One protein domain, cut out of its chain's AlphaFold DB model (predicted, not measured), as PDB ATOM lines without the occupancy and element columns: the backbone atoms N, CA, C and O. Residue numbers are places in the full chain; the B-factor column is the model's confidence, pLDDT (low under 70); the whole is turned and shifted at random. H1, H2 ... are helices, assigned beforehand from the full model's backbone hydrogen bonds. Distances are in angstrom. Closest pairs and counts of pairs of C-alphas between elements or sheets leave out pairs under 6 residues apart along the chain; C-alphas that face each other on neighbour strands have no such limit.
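Overview. This is residues 228 to 330 of the 589 residues of an uncharacterized protein of Legionella erythra (UniProt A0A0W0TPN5). One long helix, H4, makes the spine of the longest axis, and three shorter helices, H1, H2 and H6, cross it. H3 makes a corner with the first end of H4, and H5 folds back beside its last end as a helical hairpin, whose turn sticks out with residues 306 to 312. The printed part has 103 residues with six named helices, H1 to H6 in that order, and no named strand; its class is all helix. The whole is only just compact, close to loose, with a radius of gyration of the C-alphas of 15.1 A, and elongated, spanning 48 by 27 by 22 A.

Arrangement. Begin at H1, residues 228 to 238, which touches the hub, H4, residues 277 to 304, at residues 292 to 295 of H4 alone. Look there for their closest C-alphas, Arg 231 and Asp 292, 6.6 A apart; the helices are about perpendicular, at 80 degrees. Next comes H2, residues 242 to 257, which is apart from H1 and touches H4 at residues 283 to 290 of H4 alone, about perpendicular at 75 degrees; the closest C-alphas, of Ala 252 and Arg 287, are 4.9 A apart. H3, residues 266 to 274, touches H2 at a steep tilt of 65 degrees, the same way, with C-alphas Leu 250 and Tyr 266 closest at 6.3 A. H3 and H4 touch only at the corner, and only just, with 3 pairs of C-alphas within 8 A; Leu 273 and Ala 280 come closest, at 4.6 A. H5, residues 311 to 319, forms a hairpin with H4 at a shallow tilt of 34.5 degrees, only just short of steep, opposite ways; C-alphas Leu 302 and Val 314 are closest, at 6.6 A. H6, residues 322 to 330, touches H4 about perpendicular, at 82 degrees, with C-alphas Leu 291 and Trp 323 closest at 6.7 A. In each of H1 to H6 every O i to N i+4 pair is within hydrogen-bond range.

Along the chain. Find C-alpha 228 at (-1.537, 126.652, 12.345), where H1 begins. H2 runs 22.2 A from C-alpha 242 to C-alpha 257. Find C-alpha 277 at (12.395, 112.750, 0.938); from there H4 runs 40.8 A to C-alpha 304 at (-20.901, 125.371, 20.848). H6 ends at C-alpha 330, at (-1.050, 112.339, 27.718).

Size, cuts and confidence. The two C-alphas farthest apart, those of Gln 275 and Asn 308, are 48.4 A from each other. The printed part has no cut and no long link. Mean pLDDT of the printed part is 91.2; look for low confidence at residue 307, the one residue under 70.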
ATOM      1  N   SER A 228      -2.941 126.659  11.924       78.75
ATOM      2  CA  SER A 228      -1.537 126.652  12.345       78.75
ATOM      3  C   SER A 228      -1.284 127.345  13.683       78.75
ATOM      4  O   SER A 228      -0.446 126.884  14.461       78.75
ATOM      5  N   ASP A 229      -1.988 128.441  13.949       75.88
ATOM      6  CA  ASP A 229      -1.818 129.247  15.157       75.88
ATOM      7  C   ASP A 229      -2.504 128.541  16.337       75.88
ATOM      8  O   ASP A 229      -1.903 128.393  17.402       75.88
ATOM      9  N   MET A 230      -3.695 127.968  16.104       82.44
ATOM     10  CA  MET A 230      -4.381 127.096  17.071       82.44
ATOM     11  C   MET A 230      -3.536 125.870  17.424       82.44
ATOM     12  O   MET A 230      -3.349 125.565  18.598       82.44
ATOM     13  N   ARG A 231      -2.970 125.181  16.423       88.44
ATOM     14  CA  ARG A 231      -2.079 124.032  16.644       88.44
ATOM     15  C   ARG A 231      -0.857 124.424  17.462       88.44
ATOM     16  O   ARG A 231      -0.449 123.666  18.333       88.44
ATOM     17  N   THR A 232      -0.262 125.582  17.184       83.81
ATOM     18  CA  THR A 232       0.897 126.065  17.945       83.81
ATOM     19  C   THR A 232       0.534 126.224  19.418       83.81
ATOM     20  O   THR A 232       1.235 125.681  20.267       83.81
ATOM     21  N   LYS A 233      -0.606 126.852  19.725       81.00
ATOM     22  CA  LYS A 233      -1.078 127.007  21.109       81.00
ATOM     23  C   LYS A 233      -1.464 125.708  21.784       81.00
ATOM     24  O   LYS A 233      -1.093 125.480  22.932       81.00
ATOM     25  N   PHE A 234      -2.170 124.849  21.064       88.31
ATOM     26  CA  PHE A 234      -2.487 123.516  21.537       88.31
ATOM     27  C   PHE A 234      -1.207 122.757  21.914       88.31
ATOM     28  O   PHE A 234      -1.111 122.244  23.023       88.31
ATOM     29  N   ASN A 235      -0.189 122.770  21.045       87.50
ATOM     30  CA  ASN A 235       1.096 122.113  21.288       87.50
ATOM     31  C   ASN A 235       1.909 122.753  22.423       87.50
ATOM     32  O   ASN A 235       2.633 122.036  23.107       87.50
ATOM     33  N   GLU A 236       1.822 124.070  22.628       85.06
ATOM     34  CA  GLU A 236       2.430 124.737  23.789       85.06
ATOM     35  C   GLU A 236       1.807 124.257  25.105       85.06
ATOM     36  O   GLU A 236       2.528 124.069  26.080       85.06
ATOM     37  N   LEU A 237       0.490 124.026  25.121       86.88
ATOM     38  CA  LEU A 237      -0.227 123.536  26.297       86.88
ATOM     39  C   LEU A 237       0.030 122.047  26.566       86.88
ATOM     40  O   LEU A 237       0.348 121.666  27.688       86.88
ATOM     41  N   VAL A 238      -0.152 121.193  25.554       88.44
ATOM     42  CA  VAL A 238      -0.131 119.726  25.734       88.44
ATOM     43  C   VAL A 238       1.255 119.106  25.532       88.44
ATOM     44  O   VAL A 238       1.486 117.957  25.910       88.44
ATOM     45  N   GLY A 239       2.186 119.851  24.935       84.25
ATOM     46  CA  GLY A 239       3.508 119.365  24.556       84.25
ATOM     47  C   GLY A 239       3.497 118.390  23.370       84.25
ATOM     48  O   GLY A 239       2.462 117.980  22.848       84.25
ATOM     49  N   MET A 240       4.692 117.986  22.930       78.88
ATOM     50  CA  MET A 240       4.870 116.982  21.876       78.88
ATOM     51  C   MET A 240       5.357 115.663  22.477       78.88
ATOM     52  O   MET A 240       6.533 115.523  22.811       78.88
ATOM     53  N   ASN A 241       4.470 114.672  22.573       87.94
ATOM     54  CA  ASN A 241       4.846 113.319  22.979       87.94
ATOM     55  C   ASN A 241       5.376 112.487  21.797       87.94
ATOM     56  O   ASN A 241       4.751 112.429  20.737       87.94
ATOM     57  N   GLU A 242       6.509 111.807  21.992       90.12
ATOM     58  CA  GLU A 242       7.160 111.018  20.938       90.12
ATOM     59  C   GLU A 242       6.333 109.794  20.512       90.12
ATOM     60  O   GLU A 242       6.214 109.527  19.318       90.12
ATOM     61  N   GLU A 243       5.731 109.064  21.450       91.38
ATOM     62  CA  GLU A 243       4.946 107.859  21.154       91.38
ATOM     63  C   GLU A 243       3.639 108.194  20.426       91.38
ATOM     64  O   GLU A 243       3.321 107.568  19.411       91.38
ATOM     65  N   VAL A 244       2.938 109.244  20.862       92.56
ATOM     66  CA  VAL A 244       1.765 109.781  20.153       92.56
ATOM     67  C   VAL A 244       2.169 110.253  18.750       92.56
ATOM     68  O   VAL A 244       1.557 109.861  17.757       92.56
ATOM     69  N   ALA A 245       3.281 110.987  18.620       90.50
ATOM     70  CA  ALA A 245       3.767 111.459  17.322       90.50
ATOM     71  C   ALA A 245       4.170 110.317  16.367       90.50
ATOM     72  O   ALA A 245       3.980 110.446  15.149       90.50
ATOM     73  N   LYS A 246       4.720 109.209  16.889       93.31
ATOM     74  CA  LYS A 246       5.017 107.980  16.128       93.31
ATOM     75  C   LYS A 246       3.735 107.319  15.635       93.31
ATOM     76  O   LYS A 246       3.663 106.954  14.461       93.31
ATOM     77  N   LYS A 247       2.731 107.194  16.507       93.31
ATOM     78  CA  LYS A 247       1.420 106.636  16.162       93.31
ATOM     79  C   LYS A 247       0.737 107.459  15.066       93.31
ATOM     80  O   LYS A 247       0.386 106.910  14.025       93.31
ATOM     81  N   HIS A 248       0.658 108.776  15.229       94.00
ATOM     82  CA  HIS A 248       0.046 109.662  14.231       94.00
ATOM     83  C   HIS A 248       0.827 109.694  12.913       94.00
ATOM     84  O   HIS A 248       0.236 109.863  11.849       94.00
ATOM     85  N   LEU A 249       2.151 109.481  12.930       94.31
ATOM     86  CA  LEU A 249       2.926 109.312  11.694       94.31
ATOM     87  C   LEU A 249       2.530 108.034  10.938       94.31
ATOM     88  O   LEU A 249       2.435 108.061   9.710       94.31
ATOM     89  N   LEU A 250       2.295 106.928  11.651       95.19
ATOM     90  CA  LEU A 250       1.815 105.681  11.050       95.19
ATOM     91  C   LEU A 250       0.433 105.850  10.433       95.19
ATOM     92  O   LEU A 250       0.216 105.429   9.300       95.19
ATOM     93  N   GLU A 251      -0.476 106.494  11.156       94.81
ATOM     94  CA  GLU A 251      -1.838 106.755  10.697       94.81
ATOM     95  C   GLU A 251      -1.860 107.716   9.501       94.81
ATOM     96  O   GLU A 251      -2.551 107.451   8.520       94.81
ATOM     97  N   ALA A 252      -1.028 108.764   9.508       96.12
ATOM     98  CA  ALA A 252      -0.868 109.657   8.361       96.12
ATOM     99  C   ALA A 252      -0.311 108.929   7.132       96.12
ATOM    100  O   ALA A 252      -0.799 109.120   6.019       96.12
ATOM    101  N   TYR A 253       0.697 108.071   7.316       96.81
ATOM    102  CA  TYR A 253       1.234 107.257   6.228       96.81
ATOM    103  C   TYR A 253       0.182 106.281   5.687       96.81
ATOM    104  O   TYR A 253       0.045 106.130   4.471       96.81
ATOM    105  N   ALA A 254      -0.562 105.622   6.577       95.94
ATOM    106  CA  ALA A 254      -1.636 104.701   6.229       95.94
ATOM    107  C   ALA A 254      -2.723 105.401   5.409       95.94
ATOM    108  O   ALA A 254      -3.054 104.934   4.321       95.94
ATOM    109  N   ASP A 255      -3.206 106.558   5.870       95.31
ATOM    110  CA  ASP A 255      -4.231 107.322   5.162       95.31
ATOM    111  C   ASP A 255      -3.720 107.872   3.823       95.31
ATOM    112  O   ASP A 255      -4.420 107.778   2.813       95.31
ATOM    113  N   HIS A 256      -2.481 108.368   3.769       94.94
ATOM    114  CA  HIS A 256      -1.879 108.849   2.525       94.94
ATOM    115  C   HIS A 256      -1.716 107.724   1.489       94.94
ATOM    116  O   HIS A 256      -2.030 107.897   0.312       94.94
ATOM    117  N   THR A 257      -1.254 106.547   1.923       92.81
ATOM    118  CA  THR A 257      -0.967 105.401   1.038       92.81
ATOM    119  C   THR A 257      -2.131 104.424   0.876       92.81
ATOM    120  O   THR A 257      -1.998 103.437   0.152       92.81
ATOM    121  N   LYS A 258      -3.267 104.690   1.534       94.81
ATOM    122  CA  LYS A 258      -4.461 103.830   1.581       94.81
ATOM    123  C   LYS A 258      -4.163 102.399   2.049       94.81
ATOM    124  O   LYS A 258      -4.771 101.441   1.576       94.81
ATOM    125  N   LYS A 259      -3.220 102.262   2.983       93.06
ATOM    126  CA  LYS A 259      -2.887 101.000   3.659       93.06
ATOM    127  C   LYS A 259      -3.615 100.899   4.993       93.06
ATOM    128  O   LYS A 259      -3.978 101.908   5.584       93.06
ATOM    129  N   ASP A 260      -3.781  99.677   5.482       89.44
ATOM    130  CA  ASP A 260      -4.305  99.436   6.823       89.44
ATOM    131  C   ASP A 260      -3.235  99.795   7.879       89.44
ATOM    132  O   ASP A 260      -2.153  99.190   7.856       89.44
ATOM    133  N   PRO A 261      -3.497 100.741   8.805       86.06
ATOM    134  CA  PRO A 261      -2.533 101.152   9.825       86.06
ATOM    135  C   PRO A 261      -2.089 100.003  10.740       86.06
ATOM    136  O   PRO A 261      -0.948 100.007  11.196       86.06
ATOM    137  N   THR A 262      -2.928  98.983  10.954       87.56
ATOM    138  CA  THR A 262      -2.605  97.828  11.816       87.56
ATOM    139  C   THR A 262      -1.524  96.919  11.230       87.56
ATOM    140  O   THR A 262      -0.891  96.147  11.948       87.56
ATOM    141  N   THR A 263      -1.273  97.030   9.924       89.81
ATOM    142  CA  THR A 263      -0.247  96.255   9.213       89.81
ATOM    143  C   THR A 263       1.110  96.958   9.163       89.81
ATOM    144  O   THR A 263       2.085  96.403   8.651       89.81
ATOM    145  N   LEU A 264       1.188  98.190   9.672       92.50
ATOM    146  CA  LEU A 264       2.379  99.023   9.614       92.50
ATOM    147  C   LEU A 264       3.164  98.968  10.924       92.50
ATOM    148  O   LEU A 264       2.613  98.837  12.012       92.50
ATOM    149  N   THR A 265       4.481  99.132  10.819       94.75
ATOM    150  CA  THR A 265       5.360  99.330  11.978       94.75
ATOM    151  C   THR A 265       6.087 100.655  11.839       94.75
ATOM    152  O   THR A 265       6.448 101.048  10.726       94.75
ATOM    153  N   TYR A 266       6.335 101.338  12.961       94.06
ATOM    154  CA  TYR A 266       7.019 102.637  12.946       94.06
ATOM    155  C   TYR A 266       8.376 102.546  12.241       94.06
ATOM    156  O   TYR A 266       8.672 103.369  11.383       94.06
ATOM    157  N   GLN A 267       9.149 101.487  12.501       95.44
ATOM    158  CA  GLN A 267      10.468 101.329  11.881       95.44
ATOM    159  C   GLN A 267      10.391 101.043  10.382       95.44
ATOM    160  O   GLN A 267      11.218 101.548   9.624       95.44
ATOM    161  N   GLY A 268       9.379 100.289   9.941       94.00
ATOM    162  CA  GLY A 268       9.137 100.045   8.522       94.00
ATOM    163  C   GLY A 268       8.754 101.321   7.776       94.00
ATOM    164  O   GLY A 268       9.313 101.604   6.719       94.00
ATOM    165  N   VAL A 269       7.848 102.124   8.340       95.00
ATOM    166  CA  VAL A 269       7.461 103.416   7.750       95.00
ATOM    167  C   VAL A 269       8.630 104.394   7.774       95.00
ATOM    168  O   VAL A 269       8.939 104.973   6.738       95.00
ATOM    169  N   LYS A 270       9.335 104.528   8.902       95.31
ATOM    170  CA  LYS A 270      10.502 105.410   9.027       95.31
ATOM    171  C   LYS A 270      11.554 105.116   7.956       95.31
ATOM    172  O   LYS A 270      11.966 106.035   7.259       95.31
ATOM    173  N   LEU A 271      11.914 103.845   7.759       95.62
ATOM    174  CA  LEU A 271      12.876 103.443   6.730       95.62
ATOM    175  C   LEU A 271      12.441 103.878   5.321       95.62
ATOM    176  O   LEU A 271      13.266 104.340   4.538       95.62
ATOM    177  N   LEU A 272      11.149 103.750   5.000       94.00
ATOM    178  CA  LEU A 272      10.605 104.159   3.702       94.00
ATOM    179  C   LEU A 272      10.632 105.681   3.511       94.00
ATOM    180  O   LEU A 272      10.899 106.147   2.404       94.00
ATOM    181  N   LEU A 273      10.365 106.451   4.569       95.06
ATOM    182  CA  LEU A 273      10.434 107.915   4.528       95.06
ATOM    183  C   LEU A 273      11.888 108.402   4.431       95.06
ATOM    184  O   LEU A 273      12.175 109.295   3.640       95.06
ATOM    185  N   ASP A 274      12.818 107.770   5.150       94.62
ATOM    186  CA  ASP A 274      14.251 108.096   5.093       94.62
ATOM    187  C   ASP A 274      14.841 107.852   3.687       94.62
ATOM    188  O   ASP A 274      15.777 108.531   3.268       94.62
ATOM    189  N   GLN A 275      14.272 106.908   2.931       95.56
ATOM    190  CA  GLN A 275      14.671 106.586   1.556       95.56
ATOM    191  C   GLN A 275      14.001 107.468   0.487       95.56
ATOM    192  O   GLN A 275      14.417 107.435  -0.672       95.56
ATOM    193  N   ASN A 276      12.969 108.242   0.839       95.00
ATOM    194  CA  ASN A 276      12.206 109.059  -0.102       95.00
ATOM    195  C   ASN A 276      11.786 110.389   0.540       95.00
ATOM    196  O   ASN A 276      10.722 110.493   1.150       95.00
ATOM    197  N   SER A 277      12.608 111.423   0.349       92.19
ATOM    198  CA  SER A 277      12.395 112.750   0.938       92.19
ATOM    199  C   SER A 277      11.074 113.399   0.519       92.19
ATOM    200  O   SER A 277      10.385 113.970   1.358       92.19
ATOM    201  N   GLN A 278      10.661 113.257  -0.743       94.88
ATOM    202  CA  GLN A 278       9.393 113.816  -1.216       94.88
ATOM    203  C   GLN A 278       8.193 113.153  -0.524       94.88
ATOM    204  O   GLN A 278       7.240 113.833  -0.133       94.88
ATOM    205  N   LEU A 279       8.237 111.829  -0.346       93.69
ATOM    206  CA  LEU A 279       7.221 111.102   0.412       93.69
ATOM    207  C   LEU A 279       7.255 111.490   1.895       93.69
ATOM    208  O   LEU A 279       6.197 111.661   2.493       93.69
ATOM    209  N   ALA A 280       8.446 111.669   2.474       93.62
ATOM    210  CA  ALA A 280       8.613 112.134   3.849       93.62
ATOM    211  C   ALA A 280       7.940 113.489   4.084       93.62
ATOM    212  O   ALA A 280       7.172 113.619   5.036       93.62
ATOM    213  N   ASP A 281       8.170 114.464   3.206       94.75
ATOM    214  CA  ASP A 281       7.555 115.789   3.312       94.75
ATOM    215  C   ASP A 281       6.039 115.712   3.112       94.75
ATOM    216  O   ASP A 281       5.278 116.271   3.900       94.75
ATOM    217  N   THR A 282       5.586 114.934   2.125       95.31
ATOM    218  CA  THR A 282       4.154 114.749   1.854       95.31
ATOM    219  C   THR A 282       3.429 114.130   3.049       95.31
ATOM    220  O   THR A 282       2.386 114.628   3.458       95.31
ATOM    221  N   VAL A 283       3.987 113.080   3.656       96.25
ATOM    222  CA  VAL A 283       3.382 112.396   4.811       96.25
ATOM    223  C   VAL A 283       3.437 113.265   6.071       96.25
ATOM    224  O   VAL A 283       2.482 113.269   6.845       96.25
ATOM    225  N   LYS A 284       4.513 114.035   6.285       93.38
ATOM    226  CA  LYS A 284       4.606 114.984   7.410       93.38
ATOM    227  C   LYS A 284       3.592 116.122   7.290       93.38
ATOM    228  O   LYS A 284       2.961 116.468   8.291       93.38
ATOM    229  N   ASN A 285       3.416 116.668   6.089       94.12
ATOM    230  CA  ASN A 285       2.397 117.682   5.816       94.12
ATOM    231  C   ASN A 285       0.999 117.086   5.999       94.12
ATOM    232  O   ASN A 285       0.210 117.631   6.756       94.12
ATOM    233  N   HIS A 286       0.751 115.891   5.456       95.50
ATOM    234  CA  HIS A 286      -0.526 115.190   5.622       95.50
ATOM    235  C   HIS A 286      -0.869 114.917   7.093       95.50
ATOM    236  O   HIS A 286      -1.999 115.126   7.519       95.50
ATOM    237  N   ARG A 287       0.114 114.512   7.911       94.75
ATOM    238  CA  ARG A 287      -0.057 114.379   9.370       94.75
ATOM    239  C   ARG A 287      -0.482 115.705  10.003       94.75
ATOM    240  O   ARG A 287      -1.358 115.730  10.858       94.75
ATOM    241  N   THR A 288       0.156 116.794   9.592       92.88
ATOM    242  CA  THR A 288      -0.148 118.139  10.088       92.88
ATOM    243  C   THR A 288      -1.574 118.548   9.708       92.88
ATOM    244  O   THR A 288      -2.326 118.980  10.574       92.88
ATOM    245  N   ASP A 289      -1.980 118.303   8.462       93.62
ATOM    246  CA  ASP A 289      -3.324 118.604   7.959       93.62
ATOM    247  C   ASP A 289      -4.415 117.790   8.677       93.62
ATOM    248  O   ASP A 289      -5.490 118.309   8.984       93.62
ATOM    249  N   LEU A 290      -4.148 116.511   8.973       94.06
ATOM    250  CA  LEU A 290      -5.070 115.653   9.727       94.06
ATOM    251  C   LEU A 290      -5.284 116.161  11.159       94.06
ATOM    252  O   LEU A 290      -6.427 116.195  11.624       94.06
ATOM    253  N   LEU A 291      -4.209 116.581  11.834       93.56
ATOM    254  CA  LEU A 291      -4.296 117.169  13.169       93.56
ATOM    255  C   LEU A 291      -5.050 118.504  13.134       93.56
ATOM    256  O   LEU A 291      -5.994 118.682  13.900       93.56
ATOM    257  N   ASP A 292      -4.701 119.400  12.208       93.06
ATOM    258  CA  ASP A 292      -5.361 120.702  12.043       93.06
ATOM    259  C   ASP A 292      -6.857 120.555  11.785       93.06
ATOM    260  O   ASP A 292      -7.669 121.294  12.345       93.06
ATOM    261  N   LYS A 293      -7.245 119.568  10.973       93.81
ATOM    262  CA  LYS A 293      -8.650 119.268  10.709       93.81
ATOM    263  C   LYS A 293      -9.389 118.847  11.980       93.81
ATOM    264  O   LYS A 293     -10.516 119.302  12.189       93.81
ATOM    265  N   GLN A 294      -8.790 117.997  12.819       94.88
ATOM    266  CA  GLN A 294      -9.402 117.616  14.098       94.88
ATOM    267  C   GLN A 294      -9.455 118.798  15.065       94.88
ATOM    268  O   GLN A 294     -10.524 119.048  15.607       94.88
ATOM    269  N   ILE A 295      -8.372 119.570  15.216       92.69
ATOM    270  CA  ILE A 295      -8.339 120.774  16.067       92.69
ATOM    271  C   ILE A 295      -9.440 121.753  15.655       92.69
ATOM    272  O   ILE A 295     -10.210 122.202  16.499       92.69
ATOM    273  N   LEU A 296      -9.572 122.048  14.359       90.69
ATOM    274  CA  LEU A 296     -10.570 122.993  13.861       90.69
ATOM    275  C   LEU A 296     -12.007 122.506  14.093       90.69
ATOM    276  O   LEU A 296     -12.886 123.300  14.437       90.69
ATOM    277  N   THR A 297     -12.260 121.211  13.883       92.75
ATOM    278  CA  THR A 297     -13.601 120.635  14.062       92.75
ATOM    279  C   THR A 297     -13.947 120.558  15.551       92.75
ATOM    280  O   THR A 297     -14.971 121.112  15.944       92.75
ATOM    281  N   CYS A 298     -13.038 120.025  16.374       94.12
ATOM    282  CA  CYS A 298     -13.137 119.967  17.835       94.12
ATOM    283  C   CYS A 298     -13.385 121.346  18.440       94.12
ATOM    284  O   CYS A 298     -14.301 121.523  19.231       94.12
ATOM    285  N   SER A 299     -12.628 122.349  18.003       89.81
ATOM    286  CA  SER A 299     -12.824 123.742  18.390       89.81
ATOM    287  C   SER A 299     -14.251 124.240  18.135       89.81
ATOM    288  O   SER A 299     -14.826 124.909  18.987       89.81
ATOM    289  N   THR A 300     -14.852 123.886  16.992       88.06
ATOM    290  CA  THR A 300     -16.247 124.258  16.684       88.06
ATOM    291  C   THR A 300     -17.216 123.695  17.714       88.06
ATOM    292  O   THR A 300     -18.119 124.398  18.155       88.06
ATOM    293  N   GLU A 301     -17.046 122.421  18.066       92.12
ATOM    294  CA  GLU A 301     -17.924 121.751  19.021       92.12
ATOM    295  C   GLU A 301     -17.712 122.285  20.434       92.12
ATOM    296  O   GLU A 301     -18.691 122.581  21.110       92.12
ATOM    297  N   LEU A 302     -16.460 122.515  20.845       89.25
ATOM    298  CA  LEU A 302     -16.143 123.116  22.140       89.25
ATOM    299  C   LEU A 302     -16.728 124.529  22.277       89.25
ATOM    300  O   LEU A 302     -17.297 124.844  23.315       89.25
ATOM    301  N   GLN A 303     -16.661 125.357  21.228       81.44
ATOM    302  CA  GLN A 303     -17.301 126.679  21.220       81.44
ATOM    303  C   GLN A 303     -18.828 126.590  21.351       81.44
ATOM    304  O   GLN A 303     -19.444 127.425  22.010       81.44
ATOM    305  N   ALA A 304     -19.455 125.569  20.758       86.12
ATOM    306  CA  ALA A 304     -20.901 125.371  20.848       86.12
ATOM    307  C   ALA A 304     -21.380 125.000  22.266       86.12
ATOM    308  O   ALA A 304     -22.567 125.155  22.561       86.12
ATOM    309  N   LEU A 305     -20.478 124.555  23.148       85.12
ATOM    310  CA  LEU A 305     -20.774 124.328  24.568       85.12
ATOM    311  C   LEU A 305     -20.892 125.637  25.370       85.12
ATOM    312  O   LEU A 305     -21.382 125.625  26.501       85.12
ATOM    313  N   GLY A 306     -20.477 126.764  24.786       73.25
ATOM    314  CA  GLY A 306     -20.527 128.082  25.401       73.25
ATOM    315  C   GLY A 306     -19.249 128.467  26.162       73.25
ATOM    316  O   GLY A 306     -18.244 127.764  26.088       73.25
ATOM    317  N   PRO A 307     -19.287 129.598  26.891       63.25
ATOM    318  CA  PRO A 307     -18.109 130.244  27.478       63.25
ATOM    319  C   PRO A 307     -17.373 129.394  28.524       63.25
ATOM    320  O   PRO A 307     -16.158 129.228  28.525       63.25
ATOM    321  N   ASN A 308     -18.144 128.790  29.428       72.12
ATOM    322  CA  ASN A 308     -17.623 128.040  30.564       72.12
ATOM    323  C   ASN A 308     -18.194 126.618  30.557       72.12
ATOM    324  O   ASN A 308     -19.049 126.302  31.392       72.12
ATOM    325  N   PRO A 309     -17.769 125.768  29.607       82.69
ATOM    326  CA  PRO A 309     -18.314 124.428  29.479       82.69
ATOM    327  C   PRO A 309     -17.950 123.577  30.697       82.69
ATOM    328  O   PRO A 309     -16.879 123.730  31.296       82.69
ATOM    329  N   ALA A 310     -18.837 122.654  31.074       89.00
ATOM    330  CA  ALA A 310     -18.519 121.717  32.139       89.00
ATOM    331  C   ALA A 310     -17.401 120.764  31.668       89.00
ATOM    332  O   ALA A 310     -17.428 120.310  30.523       89.00
ATOM    333  N   PRO A 311     -16.437 120.386  32.531       89.75
ATOM    334  CA  PRO A 311     -15.338 119.498  32.141       89.75
ATOM    335  C   PRO A 311     -15.790 118.160  31.542       89.75
ATOM    336  O   PRO A 311     -15.116 117.627  30.668       89.75
ATOM    337  N   ALA A 312     -16.936 117.635  31.983       92.81
ATOM    338  CA  ALA A 312     -17.518 116.415  31.427       92.81
ATOM    339  C   ALA A 312     -17.925 116.584  29.952       92.81
ATOM    340  O   ALA A 312     -17.660 115.697  29.145       92.81
ATOM    341  N   ASP A 313     -18.492 117.736  29.587       94.38
ATOM    342  CA  ASP A 313     -18.893 118.034  28.208       94.38
ATOM    343  C   ASP A 313     -17.661 118.231  27.311       94.38
ATOM    344  O   ASP A 313     -17.629 117.773  26.166       94.38
ATOM    345  N   VAL A 314     -16.605 118.858  27.852       93.75
ATOM    346  CA  VAL A 314     -15.307 118.991  27.170       93.75
ATOM    347  C   VAL A 314     -14.700 117.613  26.906       93.75
ATOM    348  O   VAL A 314     -14.308 117.328  25.778       93.75
ATOM    349  N   GLN A 315     -14.660 116.735  27.912       94.56
ATOM    350  CA  GLN A 315     -14.155 115.364  27.772       94.56
ATOM    351  C   GLN A 315     -14.928 114.573  26.720       94.56
ATOM    352  O   GLN A 315     -14.319 114.011  25.811       94.56
ATOM    353  N   GLN A 316     -16.259 114.587  26.798       95.62
ATOM    354  CA  GLN A 316     -17.117 113.903  25.834       95.62
ATOM    355  C   GLN A 316     -16.886 114.414  24.405       95.62
ATOM    356  O   GLN A 316     -16.858 113.629  23.462       95.62
ATOM    357  N   THR A 317     -16.681 115.722  24.241       96.25
ATOM    358  CA  THR A 317     -16.360 116.312  22.935       96.25
ATOM    359  C   THR A 317     -15.009 115.812  22.429       96.25
ATOM    360  O   THR A 317     -14.905 115.383  21.282       96.25
ATOM    361  N   LEU A 318     -13.979 115.809  23.282       96.19
ATOM    362  CA  LEU A 318     -12.636 115.348  22.922       96.19
ATOM    363  C   LEU A 318     -12.625 113.881  22.465       96.19
ATOM    364  O   LEU A 318     -11.891 113.553  21.538       96.19
ATOM    365  N   GLU A 319     -13.459 113.008  23.034       96.12
ATOM    366  CA  GLU A 319     -13.553 111.591  22.637       96.12
ATOM    367  C   GLU A 319     -13.884 111.382  21.147       96.12
ATOM    368  O   GLU A 319     -13.476 110.374  20.564       96.12
ATOM    369  N   HIS A 320     -14.555 112.339  20.496       96.38
ATOM    370  CA  HIS A 320     -14.825 112.299  19.054       96.38
ATOM    371  C   HIS A 320     -13.581 112.579  18.187       96.38
ATOM    372  O   HIS A 320     -13.586 112.305  16.982       96.38
ATOM    373  N   TYR A 321     -12.509 113.103  18.786       96.38
ATOM    374  CA  TYR A 321     -11.302 113.597  18.120       96.38
ATOM    375  C   TYR A 321     -10.062 112.865  18.642       96.38
ATOM    376  O   TYR A 321      -9.324 113.397  19.474       96.38
ATOM    377  N   PRO A 322      -9.800 111.633  18.169       94.06
ATOM    378  CA  PRO A 322      -8.834 110.733  18.794       94.06
ATOM    379  C   PRO A 322      -7.413 111.301  18.860       94.06
ATOM    380  O   PRO A 322      -6.726 111.075  19.850       94.06
ATOM    381  N   TRP A 323      -6.967 112.072  17.862       94.44
ATOM    382  CA  TRP A 323      -5.609 112.631  17.882       94.44
ATOM    383  C   TRP A 323      -5.477 113.728  18.928       94.44
ATOM    384  O   TRP A 323      -4.499 113.766  19.671       94.44
ATOM    385  N   VAL A 324      -6.478 114.605  18.994       95.19
ATOM    386  CA  VAL A 324      -6.538 115.679  19.984       95.19
ATOM    387  C   VAL A 324      -6.638 115.088  21.389       95.19
ATOM    388  O   VAL A 324      -5.854 115.456  22.263       95.19
ATOM    389  N   ASN A 325      -7.559 114.143  21.596       95.94
ATOM    390  CA  ASN A 325      -7.769 113.504  22.891       95.94
ATOM    391  C   ASN A 325      -6.505 112.806  23.390       95.94
ATOM    392  O   ASN A 325      -6.152 112.962  24.547       95.94
ATOM    393  N   GLU A 326      -5.782 112.085  22.530       94.94
ATOM    394  CA  GLU A 326      -4.538 111.412  22.921       94.94
ATOM    395  C   GLU A 326      -3.477 112.379  23.449       94.94
ATOM    396  O   GLU A 326      -2.853 112.099  24.473       94.94
ATOM    397  N   TYR A 327      -3.298 113.529  22.793       94.75
ATOM    398  CA  TYR A 327      -2.397 114.568  23.286       94.75
ATOM    399  C   TYR A 327      -2.880 115.162  24.617       94.75
ATOM    400  O   TYR A 327      -2.079 115.311  25.538       94.75
ATOM    401  N   VAL A 328      -4.181 115.439  24.752       94.81
ATOM    402  CA  VAL A 328      -4.768 115.969  25.997       94.81
ATOM    403  C   VAL A 328      -4.634 114.975  27.155       94.81
ATOM    404  O   VAL A 328      -4.178 115.360  28.228       94.81
ATOM    405  N   GLN A 329      -4.974 113.699  26.950       92.94
ATOM    406  CA  GLN A 329      -4.846 112.659  27.977       92.94
ATOM    407  C   GLN A 329      -3.387 112.459  28.379       92.94
ATOM    408  O   GLN A 329      -3.082 112.391  29.567       92.94
ATOM    409  N   HIS A 330      -2.470 112.440  27.407       91.94
ATOM    410  CA  HIS A 330      -1.050 112.339  27.718       91.94
ATOM    411  C   HIS A 330      -0.565 113.519  28.567       91.94
ATOM    412  O   HIS A 330       0.171 113.318  29.531       91.94
TER     413      HIS A 330